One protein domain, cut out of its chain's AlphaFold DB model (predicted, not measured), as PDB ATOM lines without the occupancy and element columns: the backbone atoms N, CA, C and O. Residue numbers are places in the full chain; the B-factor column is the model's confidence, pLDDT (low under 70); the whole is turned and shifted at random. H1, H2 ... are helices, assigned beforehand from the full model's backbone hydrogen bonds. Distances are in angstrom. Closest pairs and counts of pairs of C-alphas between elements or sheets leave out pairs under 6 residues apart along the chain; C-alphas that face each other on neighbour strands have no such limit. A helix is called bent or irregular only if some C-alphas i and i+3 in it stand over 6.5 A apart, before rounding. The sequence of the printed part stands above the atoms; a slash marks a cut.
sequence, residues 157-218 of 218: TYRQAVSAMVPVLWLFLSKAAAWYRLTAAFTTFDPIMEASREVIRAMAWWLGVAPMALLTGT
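AT A GLANCE: This is residues 157 to 218 of the 218 residues of the protein "Hypothetical protein" of Symbiodinium microadriaticum (UniProt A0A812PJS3). The domain is a long helical hairpin, H2 and H3 side by side and running opposite ways, with the short helix H1 packed on the later part of H3 beyond the first residue of H2. H1 and H2 thus follow one another along one side of a rod and H3 makes the other side; the turn at residues 187 to 190 closes one end of the rod, and both ends of the printed part lie at the other. The printed part has 62 residues with three named helices, H1, H2 and H3 in that order along the chain, and no named strand; the class is all helix. The whole is loose, with a radius of gyration of the C-alphas of 14.2 A, and the C-alphas span 46 by 15 by 13 A along their three main axes.

IN THESE COORDINATES: The printed part begins at Thr 157, and H1 takes up residues 158 to 164. C-alpha 158 stands at (21.905, 33.938, -32.049) and C-alpha 164 at (23.972, 30.074, -40.990), 10.0 A from first to last C-alpha. Met 165 is the one residue between H1 and H2. H2 holds residues 166 to 186, 21 residues and 30.4 A long. Its direction is almost wholly along falling y: C-alpha 166 is at (22.309, 24.631, -40.911) and C-alpha 186 at (30.130, -4.643, -42.689). Residues 187 to 190 follow. H3, residues 191 to 216, is the longest helix with 26 residues and 36.4 A. Along it y rises again, from C-alpha 191 at (25.253, 0.961, -35.801) to C-alpha 216 at (31.945, 35.972, -28.275). Gly 217 and Thr 218 come after it, and Thr 218 is the chain's last residue.

HOW THE PARTS SIT: H1 and H2 meet only through their link. H1 touches H3, with 8 pairs of C-alphas within 8 A; the closest are those of Ala 161 and Pro 211, 5.2 A apart. H3 touches H1 with residues 206 to 215 alone. The lines of H1 and H3 stand at a steep tilt of 58 degrees, and the two run opposite ways. H2 touches H3 with 32 pairs of C-alphas within 8 A, and the closest C-alphas are those of Ala 176 and Ala 195, 4.5 A apart. H2 and H3 form a helical hairpin, running opposite ways at a shallow tilt of 16 degrees, and their centres are 13.5 A apart. H3 has a kink of 26 degrees near residue 204. It is also irregular: C-alphas 207 and 210 are 7.1 A apart, and its line is a rough one. In H1 and H2 every O i to N i+4 pair is within hydrogen-bond range; in H3 19 of 22 are.

THE WHOLE: The outline of the C-alphas is a rod. The two C-alphas farthest apart are those of Thr 188 and Thr 218, 46.6 A, whereas the first and last printed C-alphas, those of Thr 157 and Thr 218, are 11.4 A apart. The printed part runs from residue 157 to residue 218 with no cut. Both links, H1 to H2 and H2 to H3, are tight. The mean pLDDT of the printed part is 80.3. The model's confidence is low, under 70, at residues 186 to 189, of which 186 belongs to H2, at residue 214, which belongs to H3, and at residues 217 to 218. The mean pLDDT is 83 for H1, 83 for H2 and 82 for H3.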
ATOM      1  N   THR A 157      22.520  38.270 -34.153       77.69
ATOM      2  CA  THR A 157      21.531  37.505 -33.388       77.69
ATOM      3  C   THR A 157      21.907  36.027 -33.356       77.69
ATOM      4  O   THR A 157      22.270  35.437 -34.373       77.69
ATOM      5  N   TYR A 158      21.731  35.390 -32.197       80.25
ATOM      6  CA  TYR A 158      21.905  33.938 -32.049       80.25
ATOM      7  C   TYR A 158      21.123  33.151 -33.112       80.25
ATOM      8  O   TYR A 158      21.631  32.202 -33.699       80.25
ATOM      9  N   ARG A 159      19.899  33.595 -33.431       82.06
ATOM     10  CA  ARG A 159      19.057  32.968 -34.462       82.06
ATOM     11  C   ARG A 159      19.716  32.969 -35.841       82.06
ATOM     12  O   ARG A 159      19.630  31.968 -36.543       82.06
ATOM     13  N   GLN A 160      20.371  34.064 -36.220       80.00
ATOM     14  CA  GLN A 160      21.093  34.139 -37.487       80.00
ATOM     15  C   GLN A 160      22.315  33.223 -37.488       80.00
ATOM     16  O   GLN A 160      22.491  32.471 -38.443       80.00
ATOM     17  N   ALA A 161      23.091  33.211 -36.400       80.88
ATOM     18  CA  ALA A 161      24.236  32.315 -36.261       80.88
ATOM     19  C   ALA A 161      23.820  30.837 -36.388       80.88
ATOM     20  O   ALA A 161      24.404  30.093 -37.171       80.88
ATOM     21  N   VAL A 162      22.744  30.431 -35.707       86.81
ATOM     22  CA  VAL A 162      22.175  29.077 -35.823       86.81
ATOM     23  C   VAL A 162      21.686  28.787 -37.246       86.81
ATOM     24  O   VAL A 162      21.925  27.698 -37.767       86.81
ATOM     25  N   SER A 163      21.039  29.752 -37.910       85.56
ATOM     26  CA  SER A 163      20.561  29.571 -39.290       85.56
ATOM     27  C   SER A 163      21.700  29.422 -40.305       85.56
ATOM     28  O   SER A 163      21.622  28.579 -41.193       85.56
ATOM     29  N   ALA A 164      22.795  30.165 -40.131       83.06
ATOM     30  CA  ALA A 164      23.972  30.074 -40.990       83.06
ATOM     31  C   ALA A 164      24.722  28.740 -40.821       83.06
ATOM     32  O   ALA A 164      25.451  28.325 -41.718       83.06
ATOM     33  N   MET A 165      24.518  28.051 -39.692       83.25
ATOM     34  CA  MET A 165      25.145  26.769 -39.360       83.25
ATOM     35  C   MET A 165      24.305  25.545 -39.761       83.25
ATOM     36  O   MET A 165      24.733  24.411 -39.550       83.25
ATOM     37  N   VAL A 166      23.135  25.735 -40.382       89.19
ATOM     38  CA  VAL A 166      22.309  24.631 -40.911       89.19
ATOM     39  C   VAL A 166      23.082  23.694 -41.860       89.19
ATOM     40  O   VAL A 166      22.907  22.480 -41.737       89.19
ATOM     41  N   PRO A 167      23.976  24.175 -42.751       86.06
ATOM     42  CA  PRO A 167      24.787  23.285 -43.583       86.06
ATOM     43  C   PRO A 167      25.662  22.312 -42.774       86.06
ATOM     44  O   PRO A 167      25.819  21.160 -43.170       86.06
ATOM     45  N   VAL A 168      26.170  22.739 -41.610       83.00
ATOM     46  CA  VAL A 168      26.962  21.888 -40.702       83.00
ATOM     47  C   VAL A 168      26.103  20.758 -40.156       83.00
ATOM     48  O   VAL A 168      26.494  19.594 -40.228       83.00
ATOM     49  N   LEU A 169      24.913  21.093 -39.649       88.25
ATOM     50  CA  LEU A 169      23.952  20.105 -39.161       88.25
ATOM     51  C   LEU A 169      23.656  19.062 -40.246       88.25
ATOM     52  O   LEU A 169      23.720  17.863 -39.983       88.25
ATOM     53  N   TRP A 170      23.376  19.518 -41.469       89.25
ATOM     54  CA  TRP A 170      23.060  18.634 -42.588       89.25
ATOM     55  C   TRP A 170      24.208  17.683 -42.938       89.25
ATOM     56  O   TRP A 170      23.979  16.500 -43.205       89.25
ATOM     57  N   LEU A 171      25.449  18.168 -42.894       85.56
ATOM     58  CA  LEU A 171      26.629  17.350 -43.154       85.56
ATOM     59  C   LEU A 171      26.788  16.231 -42.120       85.56
ATOM     60  O   LEU A 171      26.956  15.070 -42.489       85.56
ATOM     61  N   PHE A 172      26.690  16.549 -40.827       85.44
ATOM     62  CA  PHE A 172      26.790  15.535 -39.775       85.44
ATOM     63  C   PHE A 172      25.635  14.530 -39.821       85.44
ATOM     64  O   PHE A 172      25.859  13.338 -39.628       85.44
ATOM     65  N   LEU A 173      24.414  14.973 -40.143       89.00
ATOM     66  CA  LEU A 173      23.287  14.063 -40.371       89.00
ATOM     67  C   LEU A 173      23.543  13.132 -41.565       89.00
ATOM     68  O   LEU A 173      23.254  11.938 -41.491       89.00
ATOM     69  N   SER A 174      24.141  13.654 -42.638       88.19
ATOM     70  CA  SER A 174      24.523  12.858 -43.809       88.19
ATOM     71  C   SER A 174      25.585  11.812 -43.454       88.19
ATOM     72  O   SER A 174      25.471  10.658 -43.868       88.19
ATOM     73  N   LYS A 175      26.570  12.172 -42.619       84.06
ATOM     74  CA  LYS A 175      27.559  11.228 -42.077       84.06
ATOM     75  C   LYS A 175      26.926  10.169 -41.189       84.06
ATOM     76  O   LYS A 175      27.224   8.996 -41.368       84.06
ATOM     77  N   ALA A 176      26.044  10.555 -40.269       87.12
ATOM     78  CA  ALA A 176      25.345   9.615 -39.396       87.12
ATOM     79  C   ALA A 176      24.542   8.590 -40.216       87.12
ATOM     80  O   ALA A 176      24.602   7.391 -39.945       87.12
ATOM     81  N   ALA A 177      23.857   9.044 -41.273       88.00
ATOM     82  CA  ALA A 177      23.133   8.171 -42.192       88.00
ATOM     83  C   ALA A 177      24.066   7.244 -42.994       88.00
ATOM     84  O   ALA A 177      23.745   6.069 -43.184       88.00
ATOM     85  N   ALA A 178      25.212   7.750 -43.460       85.69
ATOM     86  CA  ALA A 178      26.213   6.950 -44.166       85.69
ATOM     87  C   ALA A 178      26.823   5.877 -43.252       85.69
ATOM     88  O   ALA A 178      26.875   4.709 -43.638       85.69
ATOM     89  N   TRP A 179      27.204   6.253 -42.028       81.81
ATOM     90  CA  TRP A 179      27.725   5.335 -41.020       81.81
ATOM     91  C   TRP A 179      26.723   4.244 -40.702       81.81
ATOM     92  O   TRP A 179      27.072   3.084 -40.863       81.81
ATOM     93  N   TYR A 180      25.479   4.595 -40.373       83.88
ATOM     94  CA  TYR A 180      24.427   3.620 -40.085       83.88
ATOM     95  C   TYR A 180      24.285   2.564 -41.192       83.88
ATOM     96  O   TYR A 180      24.178   1.375 -40.907       83.88
ATOM     97  N   ARG A 181      24.325   2.982 -42.466       83.75
ATOM     98  CA  ARG A 181      24.232   2.065 -43.615       83.75
ATOM     99  C   ARG A 181      25.468   1.182 -43.773       83.75
ATOM    100  O   ARG A 181      25.329   0.011 -44.113       83.75
ATOM    101  N   LEU A 182      26.662   1.734 -43.561       78.69
ATOM    102  CA  LEU A 182      27.927   1.016 -43.730       78.69
ATOM    103  C   LEU A 182      28.194   0.036 -42.582       78.69
ATOM    104  O   LEU A 182      28.548  -1.112 -42.839       78.69
ATOM    105  N   THR A 183      27.991   0.440 -41.325       72.56
ATOM    106  CA  THR A 183      28.218  -0.440 -40.167       72.56
ATOM    107  C   THR A 183      27.179  -1.547 -40.073       72.56
ATOM    108  O   THR A 183      27.552  -2.672 -39.748       72.56
ATOM    109  N   ALA A 184      25.924  -1.284 -40.462       70.88
ATOM    110  CA  ALA A 184      24.902  -2.325 -40.592       70.88
ATOM    111  C   ALA A 184      25.247  -3.391 -41.650       70.88
ATOM    112  O   ALA A 184      24.739  -4.506 -41.578       70.88
ATOM    113  N   ALA A 185      26.095  -3.058 -42.629       70.19
ATOM    114  CA  ALA A 185      26.473  -3.961 -43.712       70.19
ATOM    115  C   ALA A 185      27.798  -4.711 -43.471       70.19
ATOM    116  O   ALA A 185      27.965  -5.801 -44.014       70.19
ATOM    117  N   PHE A 186      28.738  -4.158 -42.689       66.31
ATOM    118  CA  PHE A 186      30.130  -4.643 -42.689       66.31
ATOM    119  C   PHE A 186      30.793  -4.864 -41.317       66.31
ATOM    120  O   PHE A 186      31.897  -5.407 -41.287       66.31
ATOM    121  N   THR A 187      30.193  -4.484 -40.181       60.94
ATOM    122  CA  THR A 187      30.895  -4.515 -38.873       60.94
ATOM    123  C   THR A 187      30.074  -5.114 -37.729       60.94
ATOM    124  O   THR A 187      28.852  -5.067 -37.750       60.94
ATOM    125  N   THR A 188      30.752  -5.610 -36.686       62.06
ATOM    126  CA  THR A 188      30.162  -6.100 -35.418       62.06
ATOM    127  C   THR A 188      29.786  -4.995 -34.422       62.06
ATOM    128  O   THR A 188      29.251  -5.294 -33.356       62.06
ATOM    129  N   PHE A 189      30.085  -3.729 -34.729       68.88
ATOM    130  CA  PHE A 189      29.747  -2.591 -33.874       68.88
ATOM    131  C   PHE A 189      28.276  -2.199 -34.003       68.88
ATOM    132  O   PHE A 189      27.691  -2.307 -35.076       68.88
ATOM    133  N   ASP A 190      27.711  -1.690 -32.907       80.88
ATOM    134  CA  ASP A 190      26.305  -1.306 -32.827       80.88
ATOM    135  C   ASP A 190      26.043  -0.033 -33.669       80.88
ATOM    136  O   ASP A 190      26.486   1.061 -33.296       80.88
ATOM    137  N   PRO A 191      25.358  -0.132 -34.827       79.81
ATOM    138  CA  PRO A 191      25.253   0.961 -35.801       79.81
ATOM    139  C   PRO A 191      24.489   2.171 -35.250       79.81
ATOM    140  O   PRO A 191      24.709   3.306 -35.676       79.81
ATOM    141  N   ILE A 192      23.612   1.940 -34.270       82.75
ATOM    142  CA  ILE A 192      22.834   2.976 -33.586       82.75
ATOM    143  C   ILE A 192      23.746   3.853 -32.723       82.75
ATOM    144  O   ILE A 192      23.574   5.073 -32.689       82.75
ATOM    145  N   MET A 193      24.739   3.257 -32.057       84.06
ATOM    146  CA  MET A 193      25.628   3.981 -31.153       84.06
ATOM    147  C   MET A 193      26.470   5.009 -31.917       84.06
ATOM    148  O   MET A 193      26.485   6.181 -31.537       84.06
ATOM    149  N   GLU A 194      27.093   4.630 -33.034       81.06
ATOM    150  CA  GLU A 194      27.909   5.578 -33.810       81.06
ATOM    151  C   GLU A 194      27.073   6.629 -34.547       81.06
ATOM    152  O   GLU A 194      27.438   7.806 -34.570       81.06
ATOM    153  N   ALA A 195      25.896   6.258 -35.062       83.88
ATOM    154  CA  ALA A 195      24.973   7.241 -35.623       83.88
ATOM    155  C   ALA A 195      24.538   8.272 -34.565       83.88
ATOM    156  O   ALA A 195      24.535   9.475 -34.832       83.88
ATOM    157  N   SER A 196      24.231   7.824 -33.340       86.38
ATOM    158  CA  SER A 196      23.841   8.714 -32.242       86.38
ATOM    159  C   SER A 196      24.964   9.674 -31.837       86.38
ATOM    160  O   SER A 196      24.708  10.853 -31.589       86.38
ATOM    161  N   ARG A 197      26.221   9.211 -31.851       85.12
ATOM    162  CA  ARG A 197      27.395  10.031 -31.543       85.12
ATOM    163  C   ARG A 197      27.554  11.182 -32.529       85.12
ATOM    164  O   ARG A 197      27.780  12.316 -32.104       85.12
ATOM    165  N   GLU A 198      27.406  10.910 -33.822       84.50
ATOM    166  CA  GLU A 198      27.501  11.935 -34.865       84.50
ATOM    167  C   GLU A 198      26.334  12.930 -34.802       84.50
ATOM    168  O   GLU A 198      26.554  14.132 -34.946       84.50
ATOM    169  N   VAL A 199      25.118  12.477 -34.473       88.25
ATOM    170  CA  VAL A 199      23.966  13.371 -34.239       88.25
ATOM    171  C   VAL A 199      24.206  14.290 -33.038       88.25
ATOM    172  O   VAL A 199      23.987  15.498 -33.135       88.25
ATOM    173  N   ILE A 200      24.702  13.757 -31.915       90.19
ATOM    174  CA  ILE A 200      25.023  14.563 -30.725       90.19
ATOM    175  C   ILE A 200      26.101  15.599 -31.059       90.19
ATOM    176  O   ILE A 200      25.970  16.768 -30.692       90.19
ATOM    177  N   ARG A 201      27.138  15.203 -31.811       84.56
ATOM    178  CA  ARG A 201      28.172  16.120 -32.313       84.56
ATOM    179  C   ARG A 201      27.574  17.227 -33.171       84.56
ATOM    180  O   ARG A 201      27.923  18.389 -32.972       84.56
ATOM    181  N   ALA A 202      26.664  16.873 -34.078       85.69
ATOM    182  CA  ALA A 202      25.966  17.817 -34.942       85.69
ATOM    183  C   ALA A 202      25.242  18.880 -34.116       85.69
ATOM    184  O   ALA A 202      25.426  20.072 -34.344       85.69
ATOM    185  N   MET A 203      24.457  18.452 -33.123       88.81
ATOM    186  CA  MET A 203      23.698  19.358 -32.264       88.81
ATOM    187  C   MET A 203      24.616  20.228 -31.400       88.81
ATOM    188  O   MET A 203      24.367  21.425 -31.268       88.81
ATOM    189  N   ALA A 204      25.701  19.661 -30.864       87.56
ATOM    190  CA  ALA A 204      26.676  20.398 -30.061       87.56
ATOM    191  C   ALA A 204      27.379  21.503 -30.870       87.56
ATOM    192  O   ALA A 204      27.511  22.633 -30.393       87.56
ATOM    193  N   TRP A 205      27.789  21.205 -32.107       82.62
ATOM    194  CA  TRP A 205      28.396  22.189 -33.004       82.62
ATOM    195  C   TRP A 205      27.390  23.229 -33.499       82.62
ATOM    196  O   TRP A 205      27.705  24.417 -33.507       82.62
ATOM    197  N   TRP A 206      26.184  22.795 -33.869       86.00
ATOM    198  CA  TRP A 206      25.146  23.648 -34.445       86.00
ATOM    199  C   TRP A 206      24.520  24.621 -33.439       86.00
ATOM    200  O   TRP A 206      24.319  25.784 -33.777       86.00
ATOM    201  N   LEU A 207      24.219  24.171 -32.215       87.88
ATOM    202  CA  LEU A 207      23.521  24.977 -31.202       87.88
ATOM    203  C   LEU A 207      24.461  25.608 -30.172       87.88
ATOM    204  O   LEU A 207      24.125  26.647 -29.602       87.88
ATOM    205  N   GLY A 208      25.607  24.977 -29.911       84.19
ATOM    206  CA  GLY A 208      26.527  25.369 -28.849       84.19
ATOM    207  C   GLY A 208      27.757  26.086 -29.383       84.19
ATOM    208  O   GLY A 208      27.834  27.312 -29.358       84.19
ATOM    209  N   VAL A 209      28.735  25.313 -29.852       79.19
ATOM    210  CA  VAL A 209      30.107  25.801 -30.071       79.19
ATOM    211  C   VAL A 209      30.166  26.899 -31.131       79.19
ATOM    212  O   VAL A 209      30.738  27.957 -30.881       79.19
ATOM    213  N   ALA A 210      29.563  26.678 -32.303       73.06
ATOM    214  CA  ALA A 210      29.707  27.609 -33.418       73.06
ATOM    215  C   ALA A 210      28.926  28.926 -33.221       73.06
ATOM    216  O   ALA A 210      29.516  29.988 -33.437       73.06
ATOM    217  N   PRO A 211      27.658  28.922 -32.754       79.19
ATOM    218  CA  PRO A 211      26.959  30.167 -32.442       79.19
ATOM    219  C   PRO A 211      27.622  30.955 -31.315       79.19
ATOM    220  O   PRO A 211      27.704  32.175 -31.406       79.19
ATOM    221  N   MET A 212      28.123  30.280 -30.273       79.44
ATOM    222  CA  MET A 212      28.801  30.963 -29.171       79.44
ATOM    223  C   MET A 212      30.116  31.589 -29.630       79.44
ATOM    224  O   MET A 212      30.337  32.756 -29.340       79.44
ATOM    225  N   ALA A 213      30.936  30.878 -30.413       73.12
ATOM    226  CA  ALA A 213      32.178  31.429 -30.957       73.12
ATOM    227  C   ALA A 213      31.940  32.676 -31.830       73.12
ATOM    228  O   ALA A 213      32.703  33.637 -31.755       73.12
ATOM    229  N   LEU A 214      30.858  32.682 -32.619       69.44
ATOM    230  CA  LEU A 214      30.458  33.842 -33.421       69.44
ATOM    231  C   LEU A 214      29.965  35.022 -32.574       69.44
ATOM    232  O   LEU A 214      30.167  36.160 -32.975       69.44
ATOM    233  N   LEU A 215      29.327  34.764 -31.429       71.19
ATOM    234  CA  LEU A 215      28.805  35.802 -30.532       71.19
ATOM    235  C   LEU A 215      29.845  36.335 -29.537       71.19
ATOM    236  O   LEU A 215      29.708  37.455 -29.069       71.19
ATOM    237  N   THR A 216      30.861  35.544 -29.178       70.31
ATOM    238  CA  THR A 216      31.945  35.972 -28.275       70.31
ATOM    239  C   THR A 216      33.132  36.588 -29.013       70.31
ATOM    240  O   THR A 216      33.986  37.199 -28.382       70.31
ATOM    241  N   GLY A 217      33.230  36.373 -30.329       55.22
ATOM    242  CA  GLY A 217      34.261  36.963 -31.189       55.22
ATOM    243  C   GLY A 217      33.955  38.390 -31.664       55.22
ATOM    244  O   GLY A 217      34.765  38.958 -32.396       55.22
ATOM    245  N   THR A 218      32.801  38.939 -31.278       46.25
ATOM    246  CA  THR A 218      32.370  40.331 -31.490       46.25
ATOM    247  C   THR A 218      32.493  41.130 -30.209       46.25
ATOM    248  O   THR A 218      32.929  42.297 -30.291       46.25
TER     249      THR A 218